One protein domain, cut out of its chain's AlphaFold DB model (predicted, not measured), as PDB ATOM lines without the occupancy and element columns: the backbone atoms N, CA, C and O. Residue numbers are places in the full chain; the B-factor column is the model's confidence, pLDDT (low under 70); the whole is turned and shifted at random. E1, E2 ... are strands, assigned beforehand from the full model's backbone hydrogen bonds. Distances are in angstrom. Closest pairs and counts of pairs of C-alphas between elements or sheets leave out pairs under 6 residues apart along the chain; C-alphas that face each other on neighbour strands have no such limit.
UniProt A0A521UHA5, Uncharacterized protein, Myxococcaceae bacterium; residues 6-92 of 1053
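AT A GLANCE: This is residues 6 to 92 of the 1053 residues of an uncharacterized protein of Myxococcaceae bacterium (UniProt A0A521UHA5). What shape? Amid little regular structure, residues 6 to 13 and E2 make one end, mixed sheet E1 E6 E5 the middle and mixed sheet E3 E4 E7 the other end. Of what? Strands E1 to E7, in order, hold 30 of 87 printed residues, all strand. It is compact, radius of gyration of the C-alphas 13.1 A, spanning 35 by 29 by 19 A.

IN THESE COORDINATES: Which strands? E1 is residues 20 to 24, E2 43 to 45, E3 51 to 54, E4 59 to 63, E5 74 to 77, E6 80 to 84 and E7 88 to 91. Any anchors? C-alpha 20 is at (193.136, 204.715, 183.910) and C-alpha 91 at (183.512, 199.694, 162.585).

HOW THE PARTS SIT: Which strands pair? Hairpin E5 and E6, for instance, is antiparallel, N 75 and O 82 2.8 A apart. What of E2? It pairs with no named strand.

THE WHOLE: Any cut? The printed part has no cut; the link E1 to E2 is long. How confident? pLDDT is under 70 for 29 residues, among them 49 to 71.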
ATOM      1  N   HIS A   6     205.151 206.247 173.139       90.12
ATOM      2  CA  HIS A   6     206.203 206.937 173.896       90.12
ATOM      3  C   HIS A   6     206.045 208.466 173.909       90.12
ATOM      4  O   HIS A   6     205.387 209.058 173.054       90.12
ATOM      5  N   CYS A   7     206.668 209.133 174.886       87.06
ATOM      6  CA  CYS A   7     206.855 210.583 174.823       87.06
ATOM      7  C   CYS A   7     208.054 210.932 173.939       87.06
ATOM      8  O   CYS A   7     209.185 210.565 174.255       87.06
ATOM      9  N   GLU A   8     207.817 211.711 172.886       86.31
ATOM     10  CA  GLU A   8     208.822 212.082 171.880       86.31
ATOM     11  C   GLU A   8     209.958 212.941 172.465       86.31
ATOM     12  O   GLU A   8     211.056 212.983 171.920       86.31
ATOM     13  N   HIS A   9     209.715 213.619 173.594       88.31
ATOM     14  CA  HIS A   9     210.706 214.486 174.235       88.31
ATOM     15  C   HIS A   9     211.679 213.744 175.171       88.31
ATOM     16  O   HIS A   9     212.783 214.230 175.397       88.31
ATOM     17  N   CYS A  10     211.297 212.591 175.737       86.94
ATOM     18  CA  CYS A  10     212.123 211.877 176.727       86.94
ATOM     19  C   CYS A  10     212.198 210.349 176.549       86.94
ATOM     20  O   CYS A  10     212.758 209.670 177.406       86.94
ATOM     21  N   GLY A  11     211.614 209.789 175.485       87.62
ATOM     22  CA  GLY A  11     211.628 208.347 175.209       87.62
ATOM     23  C   GLY A  11     210.824 207.488 176.194       87.62
ATOM     24  O   GLY A  11     210.922 206.266 176.158       87.62
ATOM     25  N   PHE A  12     210.048 208.090 177.103       88.31
ATOM     26  CA  PHE A  12     209.336 207.333 178.131       88.31
ATOM     27  C   PHE A  12     208.177 206.515 177.539       88.31
ATOM     28  O   PHE A  12     207.232 207.085 176.990       88.31
ATOM     29  N   ASP A  13     208.245 205.192 177.710       88.38
ATOM     30  CA  ASP A  13     207.255 204.198 177.281       88.38
ATOM     31  C   ASP A  13     205.975 204.262 178.135       88.38
ATOM     32  O   ASP A  13     205.910 203.796 179.277       88.38
ATOM     33  N   LEU A  14     204.929 204.832 177.541       85.62
ATOM     34  CA  LEU A  14     203.622 205.070 178.152       85.62
ATOM     35  C   LEU A  14     202.857 203.767 178.397       85.62
ATOM     36  O   LEU A  14     201.979 203.730 179.259       85.62
ATOM     37  N   SER A  15     203.189 202.691 177.675       86.31
ATOM     38  CA  SER A  15     202.487 201.408 177.784       86.31
ATOM     39  C   SER A  15     202.706 200.709 179.132       86.31
ATOM     40  O   SER A  15     201.957 199.801 179.501       86.31
ATOM     41  N   ARG A  16     203.696 201.176 179.905       85.88
ATOM     42  CA  ARG A  16     204.022 200.710 181.260       85.88
ATOM     43  C   ARG A  16     203.223 201.410 182.362       85.88
ATOM     44  O   ARG A  16     203.273 200.959 183.503       85.88
ATOM     45  N   LEU A  17     202.503 202.495 182.059       84.88
ATOM     46  CA  LEU A  17     201.757 203.270 183.055       84.88
ATOM     47  C   LEU A  17     200.495 202.525 183.500       84.88
ATOM     48  O   LEU A  17     199.485 202.513 182.804       84.88
ATOM     49  N   GLU A  18     200.525 201.932 184.689       89.94
ATOM     50  CA  GLU A  18     199.397 201.177 185.236       89.94
ATOM     51  C   GLU A  18     198.336 202.100 185.862       89.94
ATOM     52  O   GLU A  18     198.211 202.233 187.075       89.94
ATOM     53  N   MET A  19     197.585 202.798 185.003       88.38
ATOM     54  CA  MET A  19     196.543 203.748 185.401       88.38
ATOM     55  C   MET A  19     195.400 203.827 184.379       88.38
ATOM     56  O   MET A  19     195.539 203.423 183.224       88.38
ATOM     57  N   THR A  20     194.261 204.384 184.801       86.94
ATOM     58  CA  THR A  20     193.136 204.715 183.910       86.94
ATOM     59  C   THR A  20     192.916 206.225 183.888       86.94
ATOM     60  O   THR A  20     192.724 206.830 184.940       86.94
ATOM     61  N   VAL A  21     192.920 206.833 182.702       86.81
ATOM     62  CA  VAL A  21     192.795 208.286 182.500       86.81
ATOM     63  C   VAL A  21     191.519 208.586 181.714       86.81
ATOM     64  O   VAL A  21     191.275 207.974 180.677       86.81
ATOM     65  N   LEU A  22     190.708 209.544 182.178       85.25
ATOM     66  CA  LEU A  22     189.583 210.070 181.398       85.25
ATOM     67  C   LEU A  22     190.123 210.967 180.276       85.25
ATOM     68  O   LEU A  22     190.573 212.085 180.541       85.25
ATOM     69  N   PHE A  23     190.071 210.465 179.044       85.50
ATOM     70  CA  PHE A  23     190.601 211.108 177.843       85.50
ATOM     71  C   PHE A  23     189.608 212.100 177.223       85.50
ATOM     72  O   PHE A  23     189.989 213.228 176.926       85.50
ATOM     73  N   ALA A  24     188.329 211.731 177.103       80.81
ATOM     74  CA  ALA A  24     187.283 212.609 176.573       80.81
ATOM     75  C   ALA A  24     185.951 212.448 177.322       80.81
ATOM     76  O   ALA A  24     185.587 211.346 177.747       80.81
ATOM     77  N   ARG A  25     185.217 213.559 177.451       78.25
ATOM     78  CA  ARG A  25     183.813 213.590 177.893       78.25
ATOM     79  C   ARG A  25     182.869 213.479 176.692       78.25
ATOM     80  O   ARG A  25     183.281 213.706 175.555       78.25
ATOM     81  N   LYS A  26     181.606 213.124 176.928       71.88
ATOM     82  CA  LYS A  26     180.605 212.976 175.861       71.88
ATOM     83  C   LYS A  26     180.387 214.325 175.162       71.88
ATOM     84  O   LYS A  26     180.002 215.292 175.810       71.88
ATOM     85  N   GLY A  27     180.621 214.377 173.849       62.12
ATOM     86  CA  GLY A  27     180.493 215.611 173.059       62.12
ATOM     87  C   GLY A  27     181.552 216.688 173.337       62.12
ATOM     88  O   GLY A  27     181.334 217.837 172.973       62.12
ATOM     89  N   ALA A  28     182.677 216.345 173.975       65.19
ATOM     90  CA  ALA A  28     183.789 217.265 174.225       65.19
ATOM     91  C   ALA A  28     185.066 216.820 173.496       65.19
ATOM     92  O   ALA A  28     185.263 215.629 173.240       65.19
ATOM     93  N   GLU A  29     185.954 217.774 173.214       68.62
ATOM     94  CA  GLU A  29     187.264 217.502 172.615       68.62
ATOM     95  C   GLU A  29     188.128 216.556 173.481       68.62
ATOM     96  O   GLU A  29     188.017 216.555 174.717       68.62
ATOM     97  N   PRO A  30     189.014 215.752 172.859       75.12
ATOM     98  CA  PRO A  30     190.005 214.974 173.589       75.12
ATOM     99  C   PRO A  30     190.944 215.875 174.392       75.12
ATOM    100  O   PRO A  30     191.495 216.856 173.895       75.12
ATOM    101  N   ARG A  31     191.191 215.495 175.643       79.81
ATOM    102  CA  ARG A  31     192.172 216.168 176.495       79.81
ATOM    103  C   ARG A  31     193.577 215.906 175.967       79.81
ATOM    104  O   ARG A  31     193.946 214.750 175.754       79.81
ATOM    105  N   LYS A  32     194.391 216.963 175.864       81.56
ATOM    106  CA  LYS A  32     195.841 216.816 175.690       81.56
ATOM    107  C   LYS A  32     196.391 215.893 176.777       81.56
ATOM    108  O   LYS A  32     196.186 216.132 177.967       81.56
ATOM    109  N   LEU A  33     197.095 214.849 176.356       84.06
ATOM    110  CA  LEU A  33     197.869 213.998 177.249       84.06
ATOM    111  C   LEU A  33     199.247 214.630 177.450       84.06
ATOM    112  O   LEU A  33     199.782 215.281 176.554       84.06
ATOM    113  N   HIS A  34     199.813 214.464 178.641       88.06
ATOM    114  CA  HIS A  34     201.135 214.975 178.993       88.06
ATOM    115  C   HIS A  34     201.968 213.832 179.564       88.06
ATOM    116  O   HIS A  34     201.455 213.003 180.320       88.06
ATOM    117  N   CYS A  35     203.253 213.779 179.222       85.06
ATOM    118  CA  CYS A  35     204.156 212.789 179.796       85.06
ATOM    119  C   CYS A  35     204.271 212.996 181.319       85.06
ATOM    120  O   CYS A  35     204.612 214.102 181.744       85.06
ATOM    121  N   PRO A  36     204.073 211.965 182.163       84.12
ATOM    122  CA  PRO A  36     204.184 212.128 183.615       84.12
ATOM    123  C   PRO A  36     205.614 212.449 184.081       84.12
ATOM    124  O   PRO A  36     205.782 212.968 185.179       84.12
ATOM    125  N   ILE A  37     206.630 212.170 183.252       89.00
ATOM    126  CA  ILE A  37     208.044 212.419 183.562       89.00
ATOM    127  C   ILE A  37     208.452 213.857 183.213       89.00
ATOM    128  O   ILE A  37     208.876 214.604 184.088       89.00
ATOM    129  N   CYS A  38     208.315 214.267 181.946       87.62
ATOM    130  CA  CYS A  38     208.813 215.563 181.455       87.62
ATOM    131  C   CYS A  38     207.721 216.620 181.205       87.62
ATOM    132  O   CYS A  38     208.029 217.716 180.747       87.62
ATOM    133  N   ARG A  39     206.443 216.297 181.457       88.44
ATOM    134  CA  ARG A  39     205.250 217.143 181.218       88.44
ATOM    135  C   ARG A  39     205.015 217.621 179.778       88.44
ATOM    136  O   ARG A  39     204.037 218.324 179.547       88.44
ATOM    137  N   SER A  40     205.836 217.215 178.808       87.31
ATOM    138  CA  SER A  40     205.611 217.516 177.389       87.31
ATOM    139  C   SER A  40     204.279 216.938 176.898       87.31
ATOM    140  O   SER A  40     203.922 215.814 177.259       87.31
ATOM    141  N   ASP A  41     203.573 217.686 176.046       83.75
ATOM    142  CA  ASP A  41     202.373 217.240 175.329       83.75
ATOM    143  C   ASP A  41     202.686 216.500 174.014       83.75
ATOM    144  O   ASP A  41     201.781 215.987 173.358       83.75
ATOM    145  N   ARG A  42     203.975 216.354 173.673       85.94
ATOM    146  CA  ARG A  42     204.467 215.511 172.573       85.94
ATOM    147  C   ARG A  42     204.489 214.040 172.990       85.94
ATOM    148  O   ARG A  42     205.477 213.519 173.519       85.94
ATOM    149  N   VAL A  43     203.337 213.397 172.827       84.06
ATOM    150  CA  VAL A  43     203.008 212.074 173.369       84.06
ATOM    151  C   VAL A  43     202.424 211.209 172.240       84.06
ATOM    152  O   VAL A  43     201.227 211.276 171.964       84.06
ATOM    153  N   LYS A  44     203.261 210.403 171.569       82.69
ATOM    154  CA  LYS A  44     202.854 209.538 170.447       82.69
ATOM    155  C   LYS A  44     202.209 208.261 170.996       82.69
ATOM    156  O   LYS A  44     202.850 207.512 171.733       82.69
ATOM    157  N   ILE A  45     200.937 208.022 170.665       80.06
ATOM    158  CA  ILE A  45     200.155 206.854 171.114       80.06
ATOM    159  C   ILE A  45     199.429 206.250 169.913       80.06
ATOM    160  O   ILE A  45     198.342 206.701 169.542       80.06
ATOM    161  N   ARG A  46     199.992 205.179 169.345       73.00
ATOM    162  CA  ARG A  46     199.455 204.512 168.146       73.00
ATOM    163  C   ARG A  46     198.011 204.021 168.303       73.00
ATOM    164  O   ARG A  46     197.254 203.951 167.342       73.00
ATOM    165  N   ALA A  47     197.589 203.710 169.530       70.06
ATOM    166  CA  ALA A  47     196.216 203.287 169.807       70.06
ATOM    167  C   ALA A  47     195.161 204.391 169.573       70.06
ATOM    168  O   ALA A  47     193.995 204.061 169.366       70.06
ATOM    169  N   LEU A  48     195.545 205.676 169.601       70.00
ATOM    170  CA  LEU A  48     194.641 206.800 169.320       70.00
ATOM    171  C   LEU A  48     194.476 207.062 167.816       70.00
ATOM    172  O   LEU A  48     193.406 207.489 167.402       70.00
ATOM    173  N   GLU A  49     195.461 206.706 166.986       63.78
ATOM    174  CA  GLU A  49     195.400 206.813 165.512       63.78
ATOM    175  C   GLU A  49     194.229 206.013 164.900       63.78
ATOM    176  O   GLU A  49     193.830 206.241 163.763       63.78
ATOM    177  N   ARG A  50     193.664 205.064 165.660       60.62
ATOM    178  CA  ARG A  50     192.581 204.157 165.247       60.62
ATOM    179  C   ARG A  50     191.216 204.486 165.871       60.62
ATOM    180  O   ARG A  50     190.279 203.696 165.707       60.62
ATOM    181  N   VAL A  51     191.095 205.592 166.618       62.62
ATOM    182  CA  VAL A  51     189.874 205.962 167.361       62.62
ATOM    183  C   VAL A  51     189.579 207.457 167.226       62.62
ATOM    184  O   VAL A  51     190.371 208.286 167.662       62.62
ATOM    185  N   PHE A  52     188.420 207.809 166.667       68.00
ATOM    186  CA  PHE A  52     188.081 209.193 166.310       68.00
ATOM    187  C   PHE A  52     186.664 209.603 166.770       68.00
ATOM    188  O   PHE A  52     185.786 208.744 166.901       68.00
ATOM    189  N   PRO A  53     186.423 210.896 167.067       63.81
ATOM    190  CA  PRO A  53     185.110 211.393 167.474       63.81
ATOM    191  C   PRO A  53     184.186 211.629 166.269       63.81
ATOM    192  O   PRO A  53     184.611 212.137 165.234       63.81
ATOM    193  N   ARG A  54     182.888 211.340 166.426       60.44
ATOM    194  CA  ARG A  54     181.819 211.794 165.521       60.44
ATOM    195  C   ARG A  54     181.171 213.052 166.100       60.44
ATOM    196  O   ARG A  54     180.284 212.935 166.955       60.44
ATOM    197  N   ALA A  55     181.616 214.220 165.631       51.22
ATOM    198  CA  ALA A  55     181.238 215.543 166.139       51.22
ATOM    199  C   ALA A  55     179.726 215.686 166.403       51.22
ATOM    200  O   ALA A  55     179.319 215.975 167.527       51.22
ATOM    201  N   ASP A  56     178.898 215.347 165.416       50.09
ATOM    202  CA  ASP A  56     177.443 215.589 165.400       50.09
ATOM    203  C   ASP A  56     176.640 214.675 166.343       50.09
ATOM    204  O   ASP A  56     175.437 214.845 166.526       50.09
ATOM    205  N   SER A  57     177.293 213.666 166.928       60.16
ATOM    206  CA  SER A  57     176.657 212.643 167.773       60.16
ATOM    207  C   SER A  57     177.236 212.558 169.187       60.16
ATOM    208  O   SER A  57     176.675 211.875 170.050       60.16
ATOM    209  N   GLY A  58     178.393 213.186 169.426       60.75
ATOM    210  CA  GLY A  58     179.168 213.048 170.661       60.75
ATOM    211  C   GLY A  58     179.636 211.618 170.977       60.75
ATOM    212  O   GLY A  58     180.054 211.367 172.110       60.75
ATOM    213  N   ARG A  59     179.540 210.687 170.013       66.56
ATOM    214  CA  ARG A  59     180.067 209.316 170.084       66.56
ATOM    215  C   ARG A  59     181.511 209.266 169.594       66.56
ATOM    216  O   ARG A  59     181.958 210.132 168.845       66.56
ATOM    217  N   TRP A  60     182.206 208.198 169.960       67.81
ATOM    218  CA  TRP A  60     183.512 207.845 169.412       67.81
ATOM    219  C   TRP A  60     183.374 206.584 168.554       67.81
ATOM    220  O   TRP A  60     182.467 205.784 168.781       67.81
ATOM    221  N   VAL A  61     184.249 206.403 167.566       67.94
ATOM    222  CA  VAL A  61     184.291 205.209 166.707       67.94
ATOM    223  C   VAL A  61     185.697 204.611 166.684       67.94
ATOM    224  O   VAL A  61     186.681 205.344 166.783       67.94
ATOM    225  N   ARG A  62     185.808 203.283 166.560       69.75
ATOM    226  CA  ARG A  62     187.086 202.550 166.479       69.75
ATOM    227  C   ARG A  62     187.083 201.538 165.343       69.75
ATOM    228  O   ARG A  62     186.171 200.717 165.240       69.75
ATOM    229  N   TRP A  63     188.163 201.535 164.568       60.47
ATOM    230  CA  TRP A  63     188.476 200.470 163.615       60.47
ATOM    231  C   TRP A  63     188.944 199.206 164.360       60.47
ATOM    232  O   TRP A  63     189.838 199.277 165.207       60.47
ATOM    233  N   ARG A  64     188.344 198.043 164.058       60.81
ATOM    234  CA  ARG A  64     188.849 196.735 164.512       60.81
ATOM    235  C   ARG A  64     189.671 196.036 163.431       60.81
ATOM    236  O   ARG A  64     189.166 195.735 162.354       60.81
ATOM    237  N   GLU A  65     190.881 195.634 163.805       47.44
ATOM    238  CA  GLU A  65     191.442 194.355 163.358       47.44
ATOM    239  C   GLU A  65     190.860 193.230 164.246       47.44
ATOM    240  O   GLU A  65     190.350 193.488 165.341       47.44
ATOM    241  N   GLY A  66     190.833 191.992 163.744       43.59
ATOM    242  CA  GLY A  66     189.980 190.927 164.288       43.59
ATOM    243  C   GLY A  66     190.317 190.424 165.703       43.59
ATOM    244  O   GLY A  66     191.439 190.534 166.187       43.59
ATOM    245  N   GLY A  67     189.329 189.792 166.347       48.12
ATOM    246  CA  GLY A  67     189.540 188.849 167.457       48.12
ATOM    247  C   GLY A  67     189.232 189.340 168.878       48.12
ATOM    248  O   GLY A  67     188.643 188.585 169.645       48.12
ATOM    249  N   VAL A  68     189.579 190.576 169.261       45.69
ATOM    250  CA  VAL A  68     189.561 190.979 170.688       45.69
ATOM    251  C   VAL A  68     188.383 191.892 171.055       45.69
ATOM    252  O   VAL A  68     188.254 193.018 170.569       45.69
ATOM    253  N   ALA A  69     187.539 191.434 171.983       49.44
ATOM    254  CA  ALA A  69     186.424 192.197 172.550       49.44
ATOM    255  C   ALA A  69     186.877 193.126 173.699       49.44
ATOM    256  O   ALA A  69     186.602 192.885 174.871       49.44
ATOM    257  N   GLY A  70     187.587 194.209 173.363       59.03
ATOM    258  CA  GLY A  70     187.911 195.268 174.326       59.03
ATOM    259  C   GLY A  70     186.668 196.063 174.757       59.03
ATOM    260  O   GLY A  70     185.832 196.388 173.912       59.03
ATOM    261  N   ALA A  71     186.574 196.403 176.049       61.66
ATOM    262  CA  ALA A  71     185.432 197.105 176.646       61.66
ATOM    263  C   ALA A  71     185.005 198.357 175.854       61.66
ATOM    264  O   ALA A  71     185.844 199.125 175.373       61.66
ATOM    265  N   ALA A  72     183.692 198.565 175.744       70.31
ATOM    266  CA  ALA A  72     183.089 199.468 174.763       70.31
ATOM    267  C   ALA A  72     183.350 200.972 174.989       70.31
ATOM    268  O   ALA A  72     182.932 201.776 174.173       70.31
ATOM    269  N   ASN A  73     184.047 201.381 176.053       82.88
ATOM    270  CA  ASN A  73     184.424 202.780 176.310       82.88
ATOM    271  C   ASN A  73     185.900 202.963 176.726       82.88
ATOM    272  O   ASN A  73     186.263 203.982 177.319       82.88
ATOM    273  N   VAL A  74     186.763 201.981 176.426       82.81
ATOM    274  CA  VAL A  74     188.193 202.005 176.783       82.81
ATOM    275  C   VAL A  74     189.086 201.737 175.568       82.81
ATOM    276  O   VAL A  74     188.857 200.814 174.782       82.81
ATOM    277  N   ILE A  75     190.142 202.542 175.458       83.50
ATOM    278  CA  ILE A  75     191.265 202.399 174.531       83.50
ATOM    279  C   ILE A  75     192.472 201.939 175.361       83.50
ATOM    280  O   ILE A  75     192.877 202.616 176.308       83.50
ATOM    281  N   THR A  76     193.026 200.768 175.045       82.31
ATOM    282  CA  THR A  76     194.113 200.152 175.823       82.31
ATOM    283  C   THR A  76     195.471 200.450 175.193       82.31
ATOM    284  O   THR A  76     195.660 200.254 173.995       82.31
ATOM    285  N   VAL A  77     196.424 200.877 176.018       83.75
ATOM    286  CA  VAL A  77     197.805 201.224 175.669       83.75
ATOM    287  C   VAL A  77     198.717 200.428 176.609       83.75
ATOM    288  O   VAL A  77     199.196 200.935 177.618       83.75
ATOM    289  N   GLY A  78     198.881 199.127 176.358       82.88
ATOM    290  CA  GLY A  78     199.526 198.219 177.316       82.88
ATOM    291  C   GLY A  78     198.766 198.165 178.650       82.88
ATOM    292  O   GLY A  78     197.616 197.728 178.687       82.88
ATOM    293  N   ARG A  79     199.395 198.616 179.744       83.94
ATOM    294  CA  ARG A  79     198.757 198.757 181.068       83.94
ATOM    295  C   ARG A  79     197.939 200.046 181.217       83.94
ATOM    296  O   ARG A  79     197.024 200.078 182.041       83.94
ATOM    297  N   LEU A  80     198.225 201.071 180.411       85.06
ATOM    298  CA  LEU A  80     197.514 202.350 180.418       85.06
ATOM    299  C   LEU A  80     196.143 202.196 179.753       85.06
ATOM    300  O   LEU A  80     196.013 201.613 178.677       85.06
ATOM    301  N   LYS A  81     195.102 202.733 180.389       88.94
ATOM    302  CA  LYS A  81     193.721 202.685 179.889       88.94
ATOM    303  C   LYS A  81     193.193 204.101 179.697       88.94
ATOM    304  O   LYS A  81     192.969 204.823 180.664       88.94
ATOM    305  N   LEU A  82     192.971 204.500 178.451       86.69
ATOM    306  CA  LEU A  82     192.340 205.774 178.119       86.69
ATOM    307  C   LEU A  82     190.830 205.536 178.011       86.69
ATOM    308  O   LEU A  82     190.360 204.831 177.118       86.69
ATOM    309  N   ARG A  83     190.065 206.070 178.964       86.12
ATOM    310  CA  ARG A  83     188.606 205.939 179.016       86.12
ATOM    311  C   ARG A  83     187.947 207.142 178.353       86.12
ATOM    312  O   ARG A  83     188.324 208.280 178.627       86.12
ATOM    313  N   VAL A  84     186.925 206.889 177.547       83.75
ATOM    314  CA  VAL A  84     185.978 207.911 177.084       83.75
ATOM    315  C   VAL A  84     184.636 207.731 177.797       83.75
ATOM    316  O   VAL A  84     184.341 206.674 178.357       83.75
ATOM    317  N   GLU A  85     183.849 208.798 177.862       79.06
ATOM    318  CA  GLU A  85     182.578 208.809 178.600       79.06
ATOM    319  C   GLU A  85     181.398 208.257 177.781       79.06
ATOM    320  O   GLU A  85     180.461 207.698 178.351       79.06
ATOM    321  N   SER A  86     181.457 208.364 176.450       73.75
ATOM    322  CA  SER A  86     180.519 207.710 175.532       73.75
ATOM    323  C   SER A  86     180.929 206.266 175.230       73.75
ATOM    324  O   SER A  86     182.030 205.825 175.557       73.75
ATOM    325  N   GLU A  87     180.075 205.546 174.510       74.50
ATOM    326  CA  GLU A  87     180.490 204.328 173.819       74.50
ATOM    327  C   GLU A  87     181.437 204.649 172.642       74.50
ATOM    328  O   GLU A  87     181.376 205.736 172.050       74.50
ATOM    329  N   ILE A  88     182.317 203.694 172.346       72.38
ATOM    330  CA  ILE A  88     183.180 203.588 171.172       72.38
ATOM    331  C   ILE A  88     182.522 202.570 170.235       72.38
ATOM    332  O   ILE A  88     182.700 201.356 170.373       72.38
ATOM    333  N   GLU A  89     181.755 203.074 169.279       71.38
ATOM    334  CA  GLU A  89     181.085 202.279 168.255       71.38
ATOM    335  C   GLU A  89     182.132 201.596 167.352       71.38
ATOM    336  O   GLU A  89     183.178 202.158 167.018       71.38
ATOM    337  N   SER A  90     181.898 200.330 167.013       62.97
ATOM    338  CA  SER A  90     182.895 199.484 166.356       62.97
ATOM    339  C   SER A  90     182.633 199.385 164.861       62.97
ATOM    340  O   SER A  90     181.609 198.831 164.473       62.97
ATOM    341  N   LEU A  91     183.593 199.811 164.041       54.88
ATOM    342  CA  LEU A  91     183.512 199.694 162.585       54.88
ATOM    343  C   LEU A  91     184.180 198.393 162.100       54.88
ATOM    344  O   LEU A  91     185.293 198.067 162.530       54.88
ATOM    345  N   SER A  92     183.492 197.645 161.231       51.41
ATOM    346  CA  SER A  92     183.979 196.404 160.605       51.41
ATOM    347  C   SER A  92     184.742 196.672 159.297       51.41
ATOM    348  O   SER A  92     184.703 197.784 158.772       51.41
TER     349      SER A  92